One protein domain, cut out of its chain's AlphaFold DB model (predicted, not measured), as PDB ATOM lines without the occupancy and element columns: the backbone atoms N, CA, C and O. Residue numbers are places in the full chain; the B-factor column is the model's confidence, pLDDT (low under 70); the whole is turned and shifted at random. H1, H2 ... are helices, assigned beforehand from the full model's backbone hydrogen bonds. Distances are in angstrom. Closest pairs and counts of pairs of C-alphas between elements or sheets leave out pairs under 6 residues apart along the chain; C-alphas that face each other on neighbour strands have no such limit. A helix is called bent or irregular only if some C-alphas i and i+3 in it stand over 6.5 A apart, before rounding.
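AT A GLANCE: This is residues 86 to 143 of the 144 residues of an uncharacterized protein of Moraxella canis (UniProt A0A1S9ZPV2). A long, nearly straight helix, H1, makes the length of the domain, and a much shorter helix, H2, folds back from its last end, so that the two form an open, lopsided V. They meet near the link that joins them, and most of H1, residues 86 to 117, sticks out free along with residues 131 to 143 of the shorter arm. The printed part has 58 residues with two named helices, H1 then H2, and no named strand; the class is all helix. The whole is extended, with a radius of gyration of the C-alphas of 18.5 A and spans of 59 by 27 by 7 A.

IN THESE COORDINATES: H1, residues 86 to 124, is the longest helix, 56.9 A from C-alpha 86 at (22.514, -25.601, -43.523) to C-alpha 124 at (-5.494, -58.390, -6.333). H2, residues 129 to 141, measures 18.0 A from first to last C-alpha and ends with C-alpha 141 at (-12.621, -39.621, -26.757). H2 is irregular, but only just: C-alphas 132 and 135 are 7.0 A apart.

HOW THE PARTS SIT: H1 and H2 only just touch, with 3 pairs of C-alphas within 8 A; the closest C-alphas are those of Gln 122 and Val 129, 6.1 A apart. H1 touches H2 with residues 118 to 122 alone, and H2 touches H1 with residue 129 alone. Their lines stand at a shallow tilt of 34 degrees, only just short of steep, and they run opposite ways as a helical hairpin. Their centres are 22.7 A apart. In H1 every O i to N i+4 pair is within hydrogen-bond range; in H2 5 of 9 are.

THE WHOLE: The two C-alphas farthest apart are those of Lys 86 and Asn 126, at 59.8 A. The printed part has no cut, and the link from H1 to H2, 4 residues, is tight. The mean pLDDT of the printed part is 77.0, and confidence is low, under 70, at residues 86 to 88, 126 to 130 and 136 to 143.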
ATOM      1  N   LYS A  86      23.199 -24.352 -43.133       67.06
ATOM      2  CA  LYS A  86      22.514 -25.601 -43.523       67.06
ATOM      3  C   LYS A  86      23.032 -26.821 -42.742       67.06
ATOM      4  O   LYS A  86      22.250 -27.699 -42.391       67.06
ATOM      5  N   ALA A  87      24.324 -26.852 -42.412       69.94
ATOM      6  CA  ALA A  87      24.943 -27.918 -41.626       69.94
ATOM      7  C   ALA A  87      24.464 -27.965 -40.160       69.94
ATOM      8  O   ALA A  87      24.220 -29.048 -39.627       69.94
ATOM      9  N   ALA A  88      24.284 -26.808 -39.518       67.75
ATOM     10  CA  ALA A  88      23.795 -26.722 -38.143       67.75
ATOM     11  C   ALA A  88      22.324 -27.161 -38.043       67.75
ATOM     12  O   ALA A  88      21.957 -27.895 -37.124       67.75
ATOM     13  N   LEU A  89      21.504 -26.793 -39.034       71.19
ATOM     14  CA  LEU A  89      20.105 -27.222 -39.123       71.19
ATOM     15  C   LEU A  89      19.977 -28.736 -39.326       71.19
ATOM     16  O   LEU A  89      19.168 -29.372 -38.655       71.19
ATOM     17  N   VAL A  90      20.793 -29.331 -40.204       76.19
ATOM     18  CA  VAL A  90      20.784 -30.785 -40.453       76.19
ATOM     19  C   VAL A  90      21.207 -31.565 -39.207       76.19
ATOM     20  O   VAL A  90      20.553 -32.545 -38.848       76.19
ATOM     21  N   LYS A  91      22.258 -31.118 -38.509       77.50
ATOM     22  CA  LYS A  91      22.709 -31.747 -37.260       77.50
ATOM     23  C   LYS A  91      21.611 -31.719 -36.194       77.50
ATOM     24  O   LYS A  91      21.313 -32.752 -35.602       77.50
ATOM     25  N   ARG A  92      20.950 -30.572 -36.016       75.19
ATOM     26  CA  ARG A  92      19.863 -30.423 -35.044       75.19
ATOM     27  C   ARG A  92      18.634 -31.250 -35.408       75.19
ATOM     28  O   ARG A  92      18.030 -31.835 -34.523       75.19
ATOM     29  N   ASN A  93      18.281 -31.342 -36.689       79.81
ATOM     30  CA  ASN A  93      17.191 -32.215 -37.134       79.81
ATOM     31  C   ASN A  93      17.472 -33.679 -36.775       79.81
ATOM     32  O   ASN A  93      16.595 -34.382 -36.286       79.81
ATOM     33  N   LYS A  94      18.724 -34.116 -36.945       81.56
ATOM     34  CA  LYS A  94      19.154 -35.458 -36.547       81.56
ATOM     35  C   LYS A  94      19.073 -35.665 -35.029       81.56
ATOM     36  O   LYS A  94      18.588 -36.702 -34.590       81.56
ATOM     37  N   GLU A  95      19.516 -34.692 -34.236       83.88
ATOM     38  CA  GLU A  95      19.428 -34.736 -32.766       83.88
ATOM     39  C   GLU A  95      17.974 -34.734 -32.272       83.88
ATOM     40  O   GLU A  95      17.623 -35.501 -31.378       83.88
ATOM     41  N   LEU A  96      17.113 -33.916 -32.879       85.06
ATOM     42  CA  LEU A  96      15.681 -33.877 -32.582       85.06
ATOM     43  C   LEU A  96      15.002 -35.199 -32.944       85.06
ATOM     44  O   LEU A  96      14.222 -35.706 -32.143       85.06
ATOM     45  N   GLY A  97      15.341 -35.795 -34.091       87.44
ATOM     46  CA  GLY A  97      14.848 -37.117 -34.478       87.44
ATOM     47  C   GLY A  97      15.259 -38.211 -33.490       87.44
ATOM     48  O   GLY A  97      14.422 -39.002 -33.067       87.44
ATOM     49  N   ALA A  98      16.521 -38.210 -33.048       87.06
ATOM     50  CA  ALA A  98      17.001 -39.153 -32.036       87.06
ATOM     51  C   ALA A  98      16.271 -38.983 -30.694       87.06
ATOM     52  O   ALA A  98      15.887 -39.968 -30.068       87.06
ATOM     53  N   ARG A  99      16.026 -37.736 -30.274       86.81
ATOM     54  CA  ARG A  99      15.282 -37.443 -29.043       86.81
ATOM     55  C   ARG A  99      13.808 -37.830 -29.145       86.81
ATOM     56  O   ARG A  99      13.245 -38.280 -28.155       86.81
ATOM     57  N   SER A 100      13.196 -37.676 -30.319       88.00
ATOM     58  CA  SER A 100      11.829 -38.146 -30.570       88.00
ATOM     59  C   SER A 100      11.741 -39.660 -30.403       88.00
ATOM     60  O   SER A 100      10.903 -40.131 -29.644       88.00
ATOM     61  N   ALA A 101      12.670 -40.405 -31.011       90.25
ATOM     62  CA  ALA A 101      12.729 -41.859 -30.875       90.25
ATOM     63  C   ALA A 101      12.935 -42.299 -29.412       90.25
ATOM     64  O   ALA A 101      12.252 -43.194 -28.928       90.25
ATOM     65  N   GLU A 102      13.821 -41.631 -28.665       92.56
ATOM     66  CA  GLU A 102      14.025 -41.931 -27.242       92.56
ATOM     67  C   GLU A 102      12.760 -41.673 -26.404       92.56
ATOM     68  O   GLU A 102      12.426 -42.446 -25.502       92.56
ATOM     69  N   LEU A 103      12.049 -40.575 -26.682       90.56
ATOM     70  CA  LEU A 103      10.804 -40.241 -25.997       90.56
ATOM     71  C   LEU A 103       9.690 -41.237 -26.327       90.56
ATOM     72  O   LEU A 103       8.969 -41.636 -25.415       90.56
ATOM     73  N   GLU A 104       9.588 -41.679 -27.579       91.69
ATOM     74  CA  GLU A 104       8.665 -42.738 -28.000       91.69
ATOM     75  C   GLU A 104       8.966 -44.058 -27.276       91.69
ATOM     76  O   GLU A 104       8.062 -44.656 -26.694       91.69
ATOM     77  N   ASP A 105      10.237 -44.456 -27.180       92.62
ATOM     78  CA  ASP A 105      10.659 -45.648 -26.432       92.62
ATOM     79  C   ASP A 105      10.361 -45.540 -24.931       92.62
ATOM     80  O   ASP A 105      10.014 -46.521 -24.262       92.62
ATOM     81  N   ARG A 106      10.531 -44.351 -24.345       91.69
ATOM     82  CA  ARG A 106      10.172 -44.105 -22.940       91.69
ATOM     83  C   ARG A 106       8.666 -44.167 -22.739       91.69
ATOM     84  O   ARG A 106       8.225 -44.766 -21.762       91.69
ATOM     85  N   LEU A 107       7.890 -43.587 -23.649       91.94
ATOM     86  CA  LEU A 107       6.435 -43.643 -23.606       91.94
ATOM     87  C   LEU A 107       5.946 -45.090 -23.723       91.94
ATOM     88  O   LEU A 107       5.136 -45.514 -22.907       91.94
ATOM     89  N   ALA A 108       6.488 -45.868 -24.662       88.94
ATOM     90  CA  ALA A 108       6.149 -47.277 -24.842       88.94
ATOM     91  C   ALA A 108       6.427 -48.101 -23.575       88.94
ATOM     92  O   ALA A 108       5.563 -48.854 -23.122       88.94
ATOM     93  N   ARG A 109       7.600 -47.910 -22.954       91.50
ATOM     94  CA  ARG A 109       7.948 -48.554 -21.677       91.50
ATOM     95  C   ARG A 109       7.006 -48.146 -20.553       91.50
ATOM     96  O   ARG A 109       6.475 -49.014 -19.870       91.50
ATOM     97  N   ASN A 110       6.755 -46.849 -20.396       92.94
ATOM     98  CA  ASN A 110       5.855 -46.343 -19.363       92.94
ATOM     99  C   ASN A 110       4.437 -46.906 -19.533       92.94
ATOM    100  O   ASN A 110       3.843 -47.361 -18.561       92.94
ATOM    101  N   SER A 111       3.917 -46.937 -20.762       88.12
ATOM    102  CA  SER A 111       2.610 -47.520 -21.074       88.12
ATOM    103  C   SER A 111       2.558 -49.011 -20.742       88.12
ATOM    104  O   SER A 111       1.594 -49.463 -20.128       88.12
ATOM    105  N   ALA A 112       3.604 -49.775 -21.073       89.56
ATOM    106  CA  ALA A 112       3.688 -51.191 -20.717       89.56
ATOM    107  C   ALA A 112       3.684 -51.403 -19.193       89.56
ATOM    108  O   ALA A 112       2.924 -52.234 -18.693       89.56
ATOM    109  N   THR A 113       4.458 -50.609 -18.447       89.56
ATOM    110  CA  THR A 113       4.486 -50.657 -16.978       89.56
ATOM    111  C   THR A 113       3.134 -50.283 -16.369       89.56
ATOM    112  O   THR A 113       2.668 -50.957 -15.455       89.56
ATOM    113  N   ILE A 114       2.455 -49.253 -16.885       87.00
ATOM    114  CA  ILE A 114       1.115 -48.865 -16.413       87.00
ATOM    115  C   ILE A 114       0.102 -49.989 -16.664       87.00
ATOM    116  O   ILE A 114      -0.704 -50.288 -15.785       87.00
ATOM    117  N   ILE A 115       0.161 -50.654 -17.823       85.56
ATOM    118  CA  ILE A 115      -0.692 -51.813 -18.126       85.56
ATOM    119  C   ILE A 115      -0.418 -52.962 -17.149       85.56
ATOM    120  O   ILE A 115      -1.352 -53.623 -16.699       85.56
ATOM    121  N   GLU A 116       0.844 -53.218 -16.812       85.12
ATOM    122  CA  GLU A 116       1.219 -54.257 -15.852       85.12
ATOM    123  C   GLU A 116       0.701 -53.947 -14.442       85.12
ATOM    124  O   GLU A 116       0.091 -54.809 -13.808       85.12
ATOM    125  N   ILE A 117       0.832 -52.696 -13.995       85.25
ATOM    126  CA  ILE A 117       0.257 -52.220 -12.731       85.25
ATOM    127  C   ILE A 117      -1.267 -52.385 -12.742       85.25
ATOM    128  O   ILE A 117      -1.838 -52.907 -11.786       85.25
ATOM    129  N   ALA A 118      -1.937 -51.999 -13.831       81.38
ATOM    130  CA  ALA A 118      -3.383 -52.148 -13.971       81.38
ATOM    131  C   ALA A 118      -3.817 -53.622 -13.882       81.38
ATOM    132  O   ALA A 118      -4.755 -53.944 -13.152       81.38
ATOM    133  N   LYS A 119      -3.101 -54.534 -14.552       80.94
ATOM    134  CA  LYS A 119      -3.344 -55.984 -14.454       80.94
ATOM    135  C   LYS A 119      -3.136 -56.497 -13.031       80.94
ATOM    136  O   LYS A 119      -3.964 -57.256 -12.537       80.94
ATOM    137  N   TYR A 120      -2.066 -56.070 -12.362       82.38
ATOM    138  CA  TYR A 120      -1.786 -56.460 -10.982       82.38
ATOM    139  C   TYR A 120      -2.895 -56.004 -10.025       82.38
ATOM    140  O   TYR A 120      -3.348 -56.783  -9.187       82.38
ATOM    141  N   ILE A 121      -3.380 -54.770 -10.172       79.44
ATOM    142  CA  ILE A 121      -4.493 -54.239  -9.378       79.44
ATOM    143  C   ILE A 121      -5.777 -55.034  -9.646       79.44
ATOM    144  O   ILE A 121      -6.478 -55.385  -8.704       79.44
ATOM    145  N   GLN A 122      -6.058 -55.377 -10.904       74.31
ATOM    146  CA  GLN A 122      -7.254 -56.135 -11.275       74.31
ATOM    147  C   GLN A 122      -7.252 -57.583 -10.755       74.31
ATOM    148  O   GLN A 122      -8.316 -58.144 -10.518       74.31
ATOM    149  N   ILE A 123      -6.074 -58.187 -10.569       77.06
ATOM    150  CA  ILE A 123      -5.937 -59.530  -9.983       77.06
ATOM    151  C   ILE A 123      -6.090 -59.490  -8.455       77.06
ATOM    152  O   ILE A 123      -6.673 -60.401  -7.875       77.06
ATOM    153  N   ASN A 124      -5.559 -58.454  -7.798       75.88
ATOM    154  CA  ASN A 124      -5.494 -58.390  -6.333       75.88
ATOM    155  C   ASN A 124      -6.676 -57.663  -5.676       75.88
ATOM    156  O   ASN A 124      -6.888 -57.811  -4.474       75.88
ATOM    157  N   ILE A 125      -7.442 -56.870  -6.428       70.88
ATOM    158  CA  ILE A 125      -8.573 -56.096  -5.911       70.88
ATOM    159  C   ILE A 125      -9.854 -56.521  -6.636       70.88
ATOM    160  O   ILE A 125      -9.894 -56.597  -7.858       70.88
ATOM    161  N   ASN A 126     -10.942 -56.722  -5.886       66.19
ATOM    162  CA  ASN A 126     -12.271 -57.091  -6.404       66.19
ATOM    163  C   ASN A 126     -12.991 -55.966  -7.191       66.19
ATOM    164  O   ASN A 126     -14.183 -56.073  -7.474       66.19
ATOM    165  N   TYR A 127     -12.298 -54.870  -7.509       66.12
ATOM    166  CA  TYR A 127     -12.833 -53.716  -8.231       66.12
ATOM    167  C   TYR A 127     -12.228 -53.639  -9.633       66.12
ATOM    168  O   TYR A 127     -11.016 -53.741  -9.810       66.12
ATOM    169  N   SER A 128     -13.074 -53.418 -10.641       66.75
ATOM    170  CA  SER A 128     -12.628 -53.292 -12.030       66.75
ATOM    171  C   SER A 128     -11.893 -51.970 -12.253       66.75
ATOM    172  O   SER A 128     -12.473 -50.892 -12.115       66.75
ATOM    173  N   VAL A 129     -10.627 -52.052 -12.672       66.56
ATOM    174  CA  VAL A 129      -9.803 -50.893 -13.058       66.56
ATOM    175  C   VAL A 129     -10.454 -50.090 -14.193       66.56
ATOM    176  O   VAL A 129     -10.331 -48.867 -14.233       66.56
ATOM    177  N   ALA A 130     -11.228 -50.744 -15.066       66.12
ATOM    178  CA  ALA A 130     -11.970 -50.074 -16.133       66.12
ATOM    179  C   ALA A 130     -13.010 -49.075 -15.595       66.12
ATOM    180  O   ALA A 130     -13.151 -47.998 -16.159       66.12
ATOM    181  N   SER A 131     -13.671 -49.387 -14.473       70.31
ATOM    182  CA  SER A 131     -14.670 -48.499 -13.854       70.31
ATOM    183  C   SER A 131     -14.033 -47.263 -13.204       70.31
ATOM    184  O   SER A 131     -14.606 -46.178 -13.234       70.31
ATOM    185  N   LEU A 132     -12.808 -47.392 -12.677       72.19
ATOM    186  CA  LEU A 132     -12.033 -46.265 -12.134       72.19
ATOM    187  C   LEU A 132     -11.543 -45.309 -13.232       72.19
ATOM    188  O   LEU A 132     -11.445 -44.103 -13.012       72.19
ATOM    189  N   LEU A 133     -11.231 -45.847 -14.413       71.31
ATOM    190  CA  LEU A 133     -10.717 -45.080 -15.549       71.31
ATOM    191  C   LEU A 133     -11.821 -44.509 -16.447       71.31
ATOM    192  O   LEU A 133     -11.551 -43.609 -17.240       71.31
ATOM    193  N   GLU A 134     -13.061 -44.979 -16.311       72.75
ATOM    194  CA  GLU A 134     -14.200 -44.601 -17.156       72.75
ATOM    195  C   GLU A 134     -14.443 -43.078 -17.177       72.75
ATOM    196  O   GLU A 134     -14.666 -42.493 -18.236       72.75
ATOM    197  N   GLY A 135     -14.276 -42.397 -16.037       71.69
ATOM    198  CA  GLY A 135     -14.400 -40.934 -15.944       71.69
ATOM    199  C   GLY A 135     -13.291 -40.140 -16.651       71.69
ATOM    200  O   GLY A 135     -13.494 -38.977 -17.002       71.69
ATOM    201  N   TYR A 136     -12.132 -40.756 -16.888       69.62
ATOM    202  CA  TYR A 136     -10.976 -40.123 -17.532       69.62
ATOM    203  C   TYR A 136     -10.887 -40.475 -19.024       69.62
ATOM    204  O   TYR A 136     -10.583 -39.601 -19.833       69.62
ATOM    205  N   LEU A 137     -11.262 -41.702 -19.406       63.59
ATOM    206  CA  LEU A 137     -11.291 -42.179 -20.795       63.59
ATOM    207  C   LEU A 137     -12.308 -41.417 -21.662       63.59
ATOM    208  O   LEU A 137     -12.037 -41.092 -22.818       63.59
ATOM    209  N   VAL A 138     -13.468 -41.057 -21.101       56.94
ATOM    210  CA  VAL A 138     -14.510 -40.298 -21.822       56.94
ATOM    211  C   VAL A 138     -14.057 -38.872 -22.169       56.94
ATOM    212  O   VAL A 138     -14.575 -38.267 -23.110       56.94
ATOM    213  N   ARG A 139     -13.076 -38.321 -21.443       55.69
ATOM    214  CA  ARG A 139     -12.565 -36.966 -21.686       55.69
ATOM    215  C   ARG A 139     -11.666 -36.899 -22.922       55.69
ATOM    216  O   ARG A 139     -11.727 -35.902 -23.633       55.69
ATOM    217  N   GLU A 140     -10.905 -37.958 -23.191       51.22
ATOM    218  CA  GLU A 140     -10.022 -38.048 -24.361       51.22
ATOM    219  C   GLU A 140     -10.787 -38.399 -25.643       51.22
ATOM    220  O   GLU A 140     -10.517 -37.814 -26.687       51.22
ATOM    221  N   ILE A 141     -11.814 -39.258 -25.573       49.78
ATOM    222  CA  ILE A 141     -12.621 -39.621 -26.757       49.78
ATOM    223  C   ILE A 141     -13.463 -38.438 -27.274       49.78
ATOM    224  O   ILE A 141     -13.744 -38.362 -28.462       49.78
ATOM    225  N   ARG A 142     -13.851 -37.482 -26.416       47.12
ATOM    226  CA  ARG A 142     -14.599 -36.278 -26.844       47.12
ATOM    227  C   ARG A 142     -13.734 -35.181 -27.478       47.12
ATOM    228  O   ARG A 142     -14.298 -34.184 -27.923       47.12
ATOM    229  N   GLN A 143     -12.407 -35.311 -27.449       48.47
ATOM    230  CA  GLN A 143     -11.471 -34.317 -27.993       48.47
ATOM    231  C   GLN A 143     -10.808 -34.753 -29.312       48.47
ATOM    232  O   GLN A 143      -9.997 -33.996 -29.844       48.47
TER     233      GLN A 143